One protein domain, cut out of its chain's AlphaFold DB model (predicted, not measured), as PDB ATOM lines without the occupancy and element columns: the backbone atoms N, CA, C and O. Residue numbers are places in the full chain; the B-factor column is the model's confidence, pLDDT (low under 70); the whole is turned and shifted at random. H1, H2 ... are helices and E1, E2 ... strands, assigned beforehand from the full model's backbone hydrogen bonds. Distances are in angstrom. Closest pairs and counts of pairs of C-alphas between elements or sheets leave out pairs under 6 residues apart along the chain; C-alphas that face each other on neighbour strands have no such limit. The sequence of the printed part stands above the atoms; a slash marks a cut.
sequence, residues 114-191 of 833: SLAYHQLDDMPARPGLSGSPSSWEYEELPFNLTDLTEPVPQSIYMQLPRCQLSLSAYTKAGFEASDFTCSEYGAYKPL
ATOM      1  N   SER A 114     105.808  53.721  10.259       80.62
ATOM      2  CA  SER A 114     106.995  53.970   9.439       80.62
ATOM      3  C   SER A 114     108.096  54.596  10.283       80.62
ATOM      4  O   SER A 114     107.828  55.214  11.310       80.62
ATOM      5  N   LEU A 115     109.338  54.451   9.838       79.12
ATOM      6  CA  LEU A 115     110.505  54.956  10.547       79.12
ATOM      7  C   LEU A 115     111.077  56.178   9.832       79.12
ATOM      8  O   LEU A 115     111.509  56.068   8.684       79.12
ATOM      9  N   ALA A 116     111.113  57.318  10.522       77.94
ATOM     10  CA  ALA A 116     111.733  58.561  10.064       77.94
ATOM     11  C   ALA A 116     113.035  58.849  10.833       77.94
ATOM     12  O   ALA A 116     113.287  58.258  11.883       77.94
ATOM     13  N   TYR A 117     113.870  59.759  10.320       77.56
ATOM     14  CA  TYR A 117     115.008  60.302  11.075       77.56
ATOM     15  C   TYR A 117     114.647  61.644  11.709       77.56
ATOM     16  O   TYR A 117     114.296  62.585  10.996       77.56
ATOM     17  N   HIS A 118     114.854  61.745  13.017       71.62
ATOM     18  CA  HIS A 118     114.818  62.984  13.781       71.62
ATOM     19  C   HIS A 118     116.257  63.475  14.041       71.62
ATOM     20  O   HIS A 118     117.136  62.695  14.430       71.62
ATOM     21  N   GLN A 119     116.530  64.771  13.836       68.00
ATOM     22  CA  GLN A 119     117.828  65.357  14.196       68.00
ATOM     23  C   GLN A 119     117.833  65.725  15.682       68.00
ATOM     24  O   GLN A 119     117.022  66.527  16.130       68.00
ATOM     25  N   LEU A 120     118.766  65.174  16.458       66.50
ATOM     26  CA  LEU A 120     118.994  65.635  17.826       66.50
ATOM     27  C   LEU A 120     119.890  66.877  17.791       66.50
ATOM     28  O   LEU A 120     121.107  66.766  17.625       66.50
ATOM     29  N   ASP A 121     119.274  68.047  17.950       57.94
ATOM     30  CA  ASP A 121     119.939  69.355  17.862       57.94
ATOM     31  C   ASP A 121     120.874  69.678  19.044       57.94
ATOM     32  O   ASP A 121     121.722  70.560  18.924       57.94
ATOM     33  N   ASP A 122     120.749  68.968  20.174       49.84
ATOM     34  CA  ASP A 122     121.377  69.335  21.458       49.84
ATOM     35  C   ASP A 122     122.235  68.202  22.070       49.84
ATOM     36  O   ASP A 122     122.222  67.928  23.271       49.84
ATOM     37  N   MET A 123     122.980  67.485  21.222       45.28
ATOM     38  CA  MET A 123     123.945  66.461  21.647       45.28
ATOM     39  C   MET A 123     125.358  67.069  21.764       45.28
ATOM     40  O   MET A 123     126.011  67.293  20.739       45.28
ATOM     41  N   PRO A 124     125.896  67.315  22.979       44.25
ATOM     42  CA  PRO A 124     127.269  67.788  23.123       44.25
ATOM     43  C   PRO A 124     128.240  66.733  22.580       44.25
ATOM     44  O   PRO A 124     128.158  65.553  22.932       44.25
ATOM     45  N   ALA A 125     129.165  67.160  21.715       43.97
ATOM     46  CA  ALA A 125     130.048  66.266  20.968       43.97
ATOM     47  C   ALA A 125     130.764  65.261  21.890       43.97
ATOM     48  O   ALA A 125     131.578  65.641  22.737       43.97
ATOM     49  N   ARG A 126     130.463  63.963  21.713       44.53
ATOM     50  CA  ARG A 126     131.028  62.883  22.536       44.53
ATOM     51  C   ARG A 126     132.565  62.953  22.504       44.53
ATOM     52  O   ARG A 126     133.130  62.904  21.408       44.53
ATOM     53  N   PRO A 127     133.260  63.034  23.658       35.28
ATOM     54  CA  PRO A 127     134.717  63.137  23.690       35.28
ATOM     55  C   PRO A 127     135.388  62.000  22.906       35.28
ATOM     56  O   PRO A 127     135.245  60.831  23.253       35.28
ATOM     57  N   GLY A 128     136.103  62.356  21.835       42.06
ATOM     58  CA  GLY A 128     136.741  61.417  20.903       42.06
ATOM     59  C   GLY A 128     136.112  61.345  19.502       42.06
ATOM     60  O   GLY A 128     136.781  60.888  18.582       42.06
ATOM     61  N   LEU A 129     134.888  61.849  19.298       42.12
ATOM     62  CA  LEU A 129     134.218  61.907  17.986       42.12
ATOM     63  C   LEU A 129     134.231  63.332  17.406       42.12
ATOM     64  O   LEU A 129     133.213  64.016  17.304       42.12
ATOM     65  N   SER A 130     135.418  63.796  17.011       35.22
ATOM     66  CA  SER A 130     135.592  65.083  16.331       35.22
ATOM     67  C   SER A 130     135.113  65.015  14.872       35.22
ATOM     68  O   SER A 130     135.898  64.671  13.989       35.22
ATOM     69  N   GLY A 131     133.845  65.351  14.602       40.84
ATOM     70  CA  GLY A 131     133.376  65.484  13.214       40.84
ATOM     71  C   GLY A 131     131.870  65.553  12.939       40.84
ATOM     72  O   GLY A 131     131.502  65.762  11.786       40.84
ATOM     73  N   SER A 132     130.974  65.377  13.916       45.03
ATOM     74  CA  SER A 132     129.520  65.448  13.659       45.03
ATOM     75  C   SER A 132     128.739  65.968  14.873       45.03
ATOM     76  O   SER A 132     128.685  65.267  15.881       45.03
ATOM     77  N   PRO A 133     128.136  67.175  14.797       44.06
ATOM     78  CA  PRO A 133     127.311  67.732  15.873       44.06
ATOM     79  C   PRO A 133     125.846  67.264  15.826       44.06
ATOM     80  O   PRO A 133     125.145  67.388  16.818       44.06
ATOM     81  N   SER A 134     125.375  66.714  14.701       52.47
ATOM     82  CA  SER A 134     124.043  66.109  14.602       52.47
ATOM     83  C   SER A 134     124.118  64.627  14.963       52.47
ATOM     84  O   SER A 134     124.583  63.821  14.149       52.47
ATOM     85  N   SER A 135     123.656  64.277  16.164       59.22
ATOM     86  CA  SER A 135     123.238  62.903  16.453       59.22
ATOM     87  C   SER A 135     121.875  62.667  15.805       59.22
ATOM     88  O   SER A 135     121.069  63.588  15.695       59.22
ATOM     89  N   TRP A 136     121.617  61.437  15.378       63.19
ATOM     90  CA  TRP A 136     120.359  61.053  14.744       63.19
ATOM     91  C   TRP A 136     119.652  60.042  15.628       63.19
ATOM     92  O   TRP A 136     120.275  59.080  16.080       63.19
ATOM     93  N   GLU A 137     118.367  60.266  15.854       71.44
ATOM     94  CA  GLU A 137     117.467  59.296  16.465       71.44
ATOM     95  C   GLU A 137     116.393  58.936  15.441       71.44
ATOM     96  O   GLU A 137     116.155  59.680  14.485       71.44
ATOM     97  N   TYR A 138     115.796  57.762  15.589       75.00
ATOM     98  CA  TYR A 138     114.696  57.353  14.736       75.00
ATOM     99  C   TYR A 138     113.369  57.557  15.457       75.00
ATOM    100  O   TYR A 138     113.262  57.284  16.650       75.00
ATOM    101  N   GLU A 139     112.362  57.996  14.711       77.94
ATOM    102  CA  GLU A 139     111.014  58.246  15.216       77.94
ATOM    103  C   GLU A 139     110.002  57.354  14.485       77.94
ATOM    104  O   GLU A 139     110.084  57.165  13.267       77.94
ATOM    105  N   GLU A 140     109.049  56.794  15.233       80.69
ATOM    106  CA  GLU A 140     107.952  55.982  14.702       80.69
ATOM    107  C   GLU A 140     106.780  56.876  14.277       80.69
ATOM    108  O   GLU A 140     105.938  57.264  15.091       80.69
ATOM    109  N   LEU A 141     106.695  57.185  12.983       77.19
ATOM    110  CA  LEU A 141     105.601  57.971  12.420       77.19
ATOM    111  C   LEU A 141     104.467  57.062  11.913       77.19
ATOM    112  O   LEU A 141     104.717  56.188  11.070       77.19
ATOM    113  N   PRO A 142     103.207  57.260  12.352       74.56
ATOM    114  CA  PRO A 142     102.061  56.619  11.717       74.56
ATOM    115  C   PRO A 142     101.892  57.126  10.279       74.56
ATOM    116  O   PRO A 142     102.144  58.295   9.988       74.56
ATOM    117  N   PHE A 143     101.411  56.256   9.395       69.88
ATOM    118  CA  PHE A 143     100.993  56.607   8.038       69.88
ATOM    119  C   PHE A 143      99.691  55.876   7.702       69.88
ATOM    120  O   PHE A 143      99.414  54.799   8.231       69.88
ATOM    121  N   ASN A 144      98.864  56.465   6.845       72.06
ATOM    122  CA  ASN A 144      97.562  55.916   6.486       72.06
ATOM    123  C   ASN A 144      97.689  54.980   5.282       72.06
ATOM    124  O   ASN A 144      98.541  55.168   4.417       72.06
ATOM    125  N   LEU A 145      96.757  54.036   5.126       71.94
ATOM    126  CA  LEU A 145      96.664  53.240   3.891       71.94
ATOM    127  C   LEU A 145      96.368  54.104   2.649       71.94
ATOM    128  O   LEU A 145      96.712  53.725   1.533       71.94
ATOM    129  N   THR A 146      95.784  55.291   2.836       70.62
ATOM    130  CA  THR A 146      95.626  56.306   1.785       70.62
ATOM    131  C   THR A 146      96.978  56.804   1.270       70.62
ATOM    132  O   THR A 146      97.139  56.969   0.064       70.62
ATOM    133  N   ASP A 147      97.969  56.951   2.156       70.25
ATOM    134  CA  ASP A 147      99.326  57.419   1.834       70.25
ATOM    135  C   ASP A 147     100.130  56.381   1.025       70.25
ATOM    136  O   ASP A 147     101.178  56.703   0.473       70.25
ATOM    137  N   LEU A 148      99.621  55.147   0.910       74.81
ATOM    138  CA  LEU A 148     100.147  54.083   0.050       74.81
ATOM    139  C   LEU A 148      99.516  54.055  -1.351       74.81
ATOM    140  O   LEU A 148      99.847  53.191  -2.159       74.81
ATOM    141  N   THR A 149      98.565  54.942  -1.650       74.00
ATOM    142  CA  THR A 149      97.920  54.982  -2.971       74.00
ATOM    143  C   THR A 149      98.805  55.759  -3.941       74.00
ATOM    144  O   THR A 149      99.127  56.916  -3.683       74.00
ATOM    145  N   GLU A 150      99.209  55.147  -5.057       74.44
ATOM    146  CA  GLU A 150     100.048  55.833  -6.046       74.44
ATOM    147  C   GLU A 150      99.268  56.926  -6.816       74.44
ATOM    148  O   GLU A 150      98.119  56.693  -7.207       74.44
ATOM    149  N   PRO A 151      99.879  58.097  -7.095       78.62
ATOM    150  CA  PRO A 151     101.219  58.516  -6.675       78.62
ATOM    151  C   PRO A 151     101.260  58.915  -5.190       78.62
ATOM    152  O   PRO A 151     100.466  59.736  -4.733       78.62
ATOM    153  N   VAL A 152     102.227  58.361  -4.450       78.94
ATOM    154  CA  VAL A 152     102.402  58.637  -3.017       78.94
ATOM    155  C   VAL A 152     102.734  60.122  -2.805       78.94
ATOM    156  O   VAL A 152     103.629  60.632  -3.482       78.94
ATOM    157  N   PRO A 153     102.070  60.837  -1.874       81.12
ATOM    158  CA  PRO A 153     102.302  62.267  -1.690       81.12
ATOM    159  C   PRO A 153     103.755  62.590  -1.329       81.12
ATOM    160  O   PRO A 153     104.349  61.964  -0.449       81.12
ATOM    161  N   GLN A 154     104.322  63.634  -1.939       80.81
ATOM    162  CA  GLN A 154     105.719  64.016  -1.701       80.81
ATOM    163  C   GLN A 154     106.006  64.380  -0.231       80.81
ATOM    164  O   GLN A 154     107.116  64.171   0.250       80.81
ATOM    165  N   SER A 155     105.005  64.853   0.517       81.31
ATOM    166  CA  SER A 155     105.090  65.059   1.972       81.31
ATOM    167  C   SER A 155     105.379  63.773   2.753       81.31
ATOM    168  O   SER A 155     106.054  63.832   3.776       81.31
ATOM    169  N   ILE A 156     104.907  62.622   2.267       80.81
ATOM    170  CA  ILE A 156     105.133  61.289   2.842       80.81
ATOM    171  C   ILE A 156     106.489  60.738   2.380       80.81
ATOM    172  O   ILE A 156     107.258  60.214   3.187       80.81
ATOM    173  N   TYR A 157     106.837  60.922   1.100       81.19
ATOM    174  CA  TYR A 157     108.145  60.526   0.561       81.19
ATOM    175  C   TYR A 157     109.301  61.252   1.273       81.19
ATOM    176  O   TYR A 157     110.319  60.639   1.592       81.19
ATOM    177  N   MET A 158     109.118  62.536   1.595       83.38
ATOM    178  CA  MET A 158     110.078  63.363   2.335       83.38
ATOM    179  C   MET A 158     110.399  62.846   3.748       83.38
ATOM    180  O   MET A 158     111.504  63.095   4.225       83.38
ATOM    181  N   GLN A 159     109.500  62.087   4.391       81.62
ATOM    182  CA  GLN A 159     109.752  61.510   5.721       81.62
ATOM    183  C   GLN A 159     110.692  60.298   5.704       81.62
ATOM    184  O   GLN A 159     111.194  59.901   6.756       81.62
ATOM    185  N   LEU A 160     110.967  59.707   4.532       81.62
ATOM    186  CA  LEU A 160     111.879  58.567   4.437       81.62
ATOM    187  C   LEU A 160     113.263  58.928   5.020       81.62
ATOM    188  O   LEU A 160     113.786  60.000   4.706       81.62
ATOM    189  N   PRO A 161     113.937  58.026   5.760       80.00
ATOM    190  CA  PRO A 161     115.236  58.301   6.381       80.00
ATOM    191  C   PRO A 161     116.289  58.858   5.408       80.00
ATOM    192  O   PRO A 161     117.000  59.813   5.721       80.00
ATOM    193  N   ARG A 162     116.342  58.332   4.175       80.12
ATOM    194  CA  ARG A 162     117.228  58.848   3.110       80.12
ATOM    195  C   ARG A 162     116.917  60.295   2.707       80.12
ATOM    196  O   ARG A 162     117.833  61.034   2.352       80.12
ATOM    197  N   CYS A 163     115.646  60.689   2.747       84.88
ATOM    198  CA  CYS A 163     115.176  62.015   2.369       84.88
ATOM    199  C   CYS A 163     115.485  63.030   3.467       84.88
ATOM    200  O   CYS A 163     116.083  64.055   3.157       84.88
ATOM    201  N   GLN A 164     115.212  62.702   4.735       83.06
ATOM    202  CA  GLN A 164     115.564  63.560   5.872       83.06
ATOM    203  C   GLN A 164     117.085  63.781   5.994       83.06
ATOM    204  O   GLN A 164     117.540  64.918   6.143       83.06
ATOM    205  N   LEU A 165     117.904  62.734   5.812       79.75
ATOM    206  CA  LEU A 165     119.366  62.895   5.750       79.75
ATOM    207  C   LEU A 165     119.798  63.820   4.601       79.75
ATOM    208  O   LEU A 165     120.623  64.711   4.815       79.75
ATOM    209  N   SER A 166     119.226  63.636   3.407       84.00
ATOM    210  CA  SER A 166     119.549  64.435   2.217       84.00
ATOM    211  C   SER A 166     119.122  65.901   2.362       84.00
ATOM    212  O   SER A 166     119.911  66.790   2.049       84.00
ATOM    213  N   LEU A 167     117.930  66.154   2.912       84.94
ATOM    214  CA  LEU A 167     117.441  67.485   3.278       84.94
ATOM    215  C   LEU A 167     118.404  68.158   4.263       84.94
ATOM    216  O   LEU A 167     118.794  69.304   4.054       84.94
ATOM    217  N   SER A 168     118.857  67.437   5.293       81.50
ATOM    218  CA  SER A 168     119.804  67.987   6.270       81.50
ATOM    219  C   SER A 168     121.172  68.320   5.664       81.50
ATOM    220  O   SER A 168     121.818  69.272   6.092       81.50
ATOM    221  N   ALA A 169     121.628  67.557   4.665       82.81
ATOM    222  CA  ALA A 169     122.865  67.844   3.945       82.81
ATOM    223  C   ALA A 169     122.705  69.062   3.020       82.81
ATOM    224  O   ALA A 169     123.622  69.875   2.908       82.81
ATOM    225  N   TYR A 170     121.528  69.215   2.408       84.25
ATOM    226  CA  TYR A 170     121.166  70.350   1.560       84.25
ATOM    227  C   TYR A 170     121.091  71.661   2.362       84.25
ATOM    228  O   TYR A 170     121.737  72.644   1.996       84.25
ATOM    229  N   THR A 171     120.423  71.662   3.520       85.31
ATOM    230  CA  THR A 171     120.362  72.843   4.398       85.31
ATOM    231  C   THR A 171     121.714  73.163   5.041       85.31
ATOM    232  O   THR A 171     122.114  74.328   5.072       85.31
ATOM    233  N   LYS A 172     122.501  72.155   5.452       83.38
ATOM    234  CA  LYS A 172     123.892  72.353   5.927       83.38
ATOM    235  C   LYS A 172     124.840  72.880   4.839       83.38
ATOM    236  O   LYS A 172     125.868  73.460   5.180       83.38
ATOM    237  N   ALA A 173     124.501  72.724   3.557       86.38
ATOM    238  CA  ALA A 173     125.219  73.339   2.438       86.38
ATOM    239  C   ALA A 173     124.775  74.789   2.134       86.38
ATOM    240  O   ALA A 173     125.366  75.426   1.262       86.38
ATOM    241  N   GLY A 174     123.794  75.331   2.869       88.62
ATOM    242  CA  GLY A 174     123.341  76.721   2.757       88.62
ATOM    243  C   GLY A 174     122.196  76.959   1.768       88.62
ATOM    244  O   GLY A 174     122.024  78.092   1.324       88.62
ATOM    245  N   PHE A 175     121.435  75.920   1.412       90.31
ATOM    246  CA  PHE A 175     120.234  76.028   0.577       90.31
ATOM    247  C   PHE A 175     118.948  75.979   1.419       90.31
ATOM    248  O   PHE A 175     118.921  75.372   2.490       90.31
ATOM    249  N   GLU A 176     117.872  76.595   0.925       89.06
ATOM    250  CA  GLU A 176     116.590  76.661   1.636       89.06
ATOM    251  C   GLU A 176     115.849  75.318   1.639       89.06
ATOM    252  O   GLU A 176     115.781  74.613   0.632       89.06
ATOM    253  N   ALA A 177     115.237  74.970   2.773       85.19
ATOM    254  CA  ALA A 177     114.535  73.693   2.939       85.19
ATOM    255  C   ALA A 177     113.319  73.533   2.002       85.19
ATOM    256  O   ALA A 177     112.945  72.407   1.682       85.19
ATOM    257  N   SER A 178     112.724  74.644   1.548       86.56
ATOM    258  CA  SER A 178     111.616  74.677   0.579       86.56
ATOM    259  C   SER A 178     111.987  74.146  -0.803       86.56
ATOM    260  O   SER A 178     111.121  73.653  -1.524       86.56
ATOM    261  N   ASP A 179     113.261  74.260  -1.171       87.38
ATOM    262  CA  ASP A 179     113.738  74.015  -2.532       87.38
ATOM    263  C   ASP A 179     114.208  72.556  -2.693       87.38
ATOM    264  O   ASP A 179     114.416  72.062  -3.805       87.38
ATOM    265  N   PHE A 180     114.328  71.829  -1.576       86.00
ATOM    266  CA  PHE A 180     114.661  70.413  -1.564       86.00
ATOM    267  C   PHE A 180     113.443  69.545  -1.896       86.00
ATOM    268  O   PHE A 180     112.514  69.383  -1.106       86.00
ATOM    269  N   THR A 181     113.503  68.890  -3.052       85.56
ATOM    270  CA  THR A 181     112.602  67.792  -3.419       85.56
ATOM    271  C   THR A 181     113.363  66.477  -3.275       85.56
ATOM    272  O   THR A 181     114.336  66.258  -4.000       85.56
ATOM    273  N   CYS A 182     112.943  65.578  -2.376       83.94
ATOM    274  CA  CYS A 182     113.532  64.239  -2.357       83.94
ATOM    275  C   CYS A 182     113.231  63.515  -3.675       83.94
ATOM    276  O   CYS A 182     112.088  63.500  -4.126       83.94
ATOM    277  N   SER A 183     114.254  62.929  -4.297       76.50
ATOM    278  CA  SER A 183     114.111  62.295  -5.607       76.50
ATOM    279  C   SER A 183     113.387  60.951  -5.512       76.50
ATOM    280  O   SER A 183     113.779  60.074  -4.736       76.50
ATOM    281  N   GLU A 184     112.360  60.792  -6.348       71.75
ATOM    282  CA  GLU A 184     111.553  59.580  -6.507       71.75
ATOM    283  C   GLU A 184     112.332  58.451  -7.212       71.75
ATOM    284  O   GLU A 184     112.022  58.029  -8.327       71.75
ATOM    285  N   TYR A 185     113.384  57.943  -6.561       62.59
ATOM    286  CA  TYR A 185     114.134  56.770  -7.015       62.59
ATOM    287  C   TYR A 185     113.330  55.482  -6.777       62.59
ATOM    288  O   TYR A 185     113.622  54.692  -5.871       62.59
ATOM    289  N   GLY A 186     112.311  55.294  -7.618       66.31
ATOM    290  CA  GLY A 186     111.383  54.167  -7.601       66.31
ATOM    291  C   GLY A 186     110.272  54.288  -6.552       66.31
ATOM    292  O   GLY A 186     110.176  55.280  -5.824       66.31
ATOM    293  N   ALA A 187     109.448  53.237  -6.496       71.19
ATOM    294  CA  ALA A 187     108.283  53.119  -5.621       71.19
ATOM    295  C   ALA A 187     108.578  53.490  -4.157       71.19
ATOM    296  O   ALA A 187     109.691  53.293  -3.650       71.19
ATOM    297  N   TYR A 188     107.556  54.000  -3.469       77.62
ATOM    298  CA  TYR A 188     107.641  54.336  -2.053       77.62
ATOM    299  C   TYR A 188     107.946  53.084  -1.223       77.62
ATOM    300  O   TYR A 188     107.217  52.098  -1.267       77.62
ATOM    301  N   LYS A 189     109.057  53.126  -0.485       80.44
ATOM    302  CA  LYS A 189     109.598  52.020   0.310       80.44
ATOM    303  C   LYS A 189     109.917  52.544   1.718       80.44
ATOM    304  O   LYS A 189     111.042  53.006   1.933       80.44
ATOM    305  N   PRO A 190     108.942  52.568   2.643       80.12
ATOM    306  CA  PRO A 190     109.190  52.921   4.034       80.12
ATOM    307  C   PRO A 190     110.049  51.846   4.708       80.12
ATOM    308  O   PRO A 190     109.977  50.669   4.358       80.12
ATOM    309  N   LEU A 191     110.825  52.249   5.715       80.56
ATOM    310  CA  LEU A 191     111.203  51.317   6.774       80.56
ATOM    311  C   LEU A 191     109.976  51.155   7.672       80.56
ATOM    312  O   LEU A 191     109.406  52.158   8.102       80.56
TER     313      LEU A 191
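AT A GLANCE: This is residues 114 to 191 of the 833 residues of an uncharacterized protein of Hortaea werneckii (UniProt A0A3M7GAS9). A long two-stranded hairpin, E1 and E2, has the one longer helix, H3, packed mainly on its strand E1, and two short helices, H1 and H2, follow beyond the end of E2. The long link between the strands, residues 121 to 134, makes one end of the longest axis, and the last stretch, residues 173 to 191, folds back from H3 to finish near the start of E1. The printed part has 78 residues, with two named strands and then three named helices along the chain, in the order E1 E2 H1 H2 H3; the two strands form one antiparallel sheet. The class is mixed, helices and strands, with under half of the residues, 35 of 78, in named elements. The whole is loose, with a radius of gyration of the C-alphas of 14.4 A, and elongated, spanning 46 by 26 by 18 A.

HOW THE PARTS SIT: E1, residues 114 to 120, and E2, residues 135 to 142, form a hairpin; they are antiparallel, with 146 degrees between their directions. N 114 and O 141, at 2.8 A, and N 120 and O 135, at 2.9 A, are within hydrogen-bond range. H1, residues 145 to 148, is apart from E1. H2, residues 154 to 157, is close to H1 but not clearly touching it; their closest C-alphas, of Asp 147 and Ile 156, are 7.1 A apart. H3, residues 161 to 172, comes closest to E1 at the C-alphas of Ala 116 and Pro 161, 5.1 A apart. H3 and E2 are only just apart, at 8.4 A. H2 and H3 are close but not clearly touching, with the C-alphas of Tyr 157 and Cys 163 closest at 7.4 A. Every O i to N i+4 pair in H3 is within hydrogen-bond range; H1 and H2 are too short for such a pair.

IN THESE COORDINATES: E1 begins at C-alpha 114 (106.995, 53.970, 9.439) and is 18.7 A long. E2 is 22.6 A long and ends at C-alpha 142 (102.061, 56.619, 11.717). H1 and H2 have four residues each. H3 is 16.5 A long and ends at C-alpha 172 (123.892, 72.353, 5.927).

THE WHOLE: The C-alphas farthest apart, of Pro 127 and Glu 150, are 46.3 A apart, while those of Ser 114 and Leu 191 are 5.6 A apart. The printed part has no cut. The link from E1 to E2, 14 residues, is long; the other three are tight. The mean pLDDT of the printed part is 72.3, and residues 119 to 136, 143, and 185 to 186 are under 70.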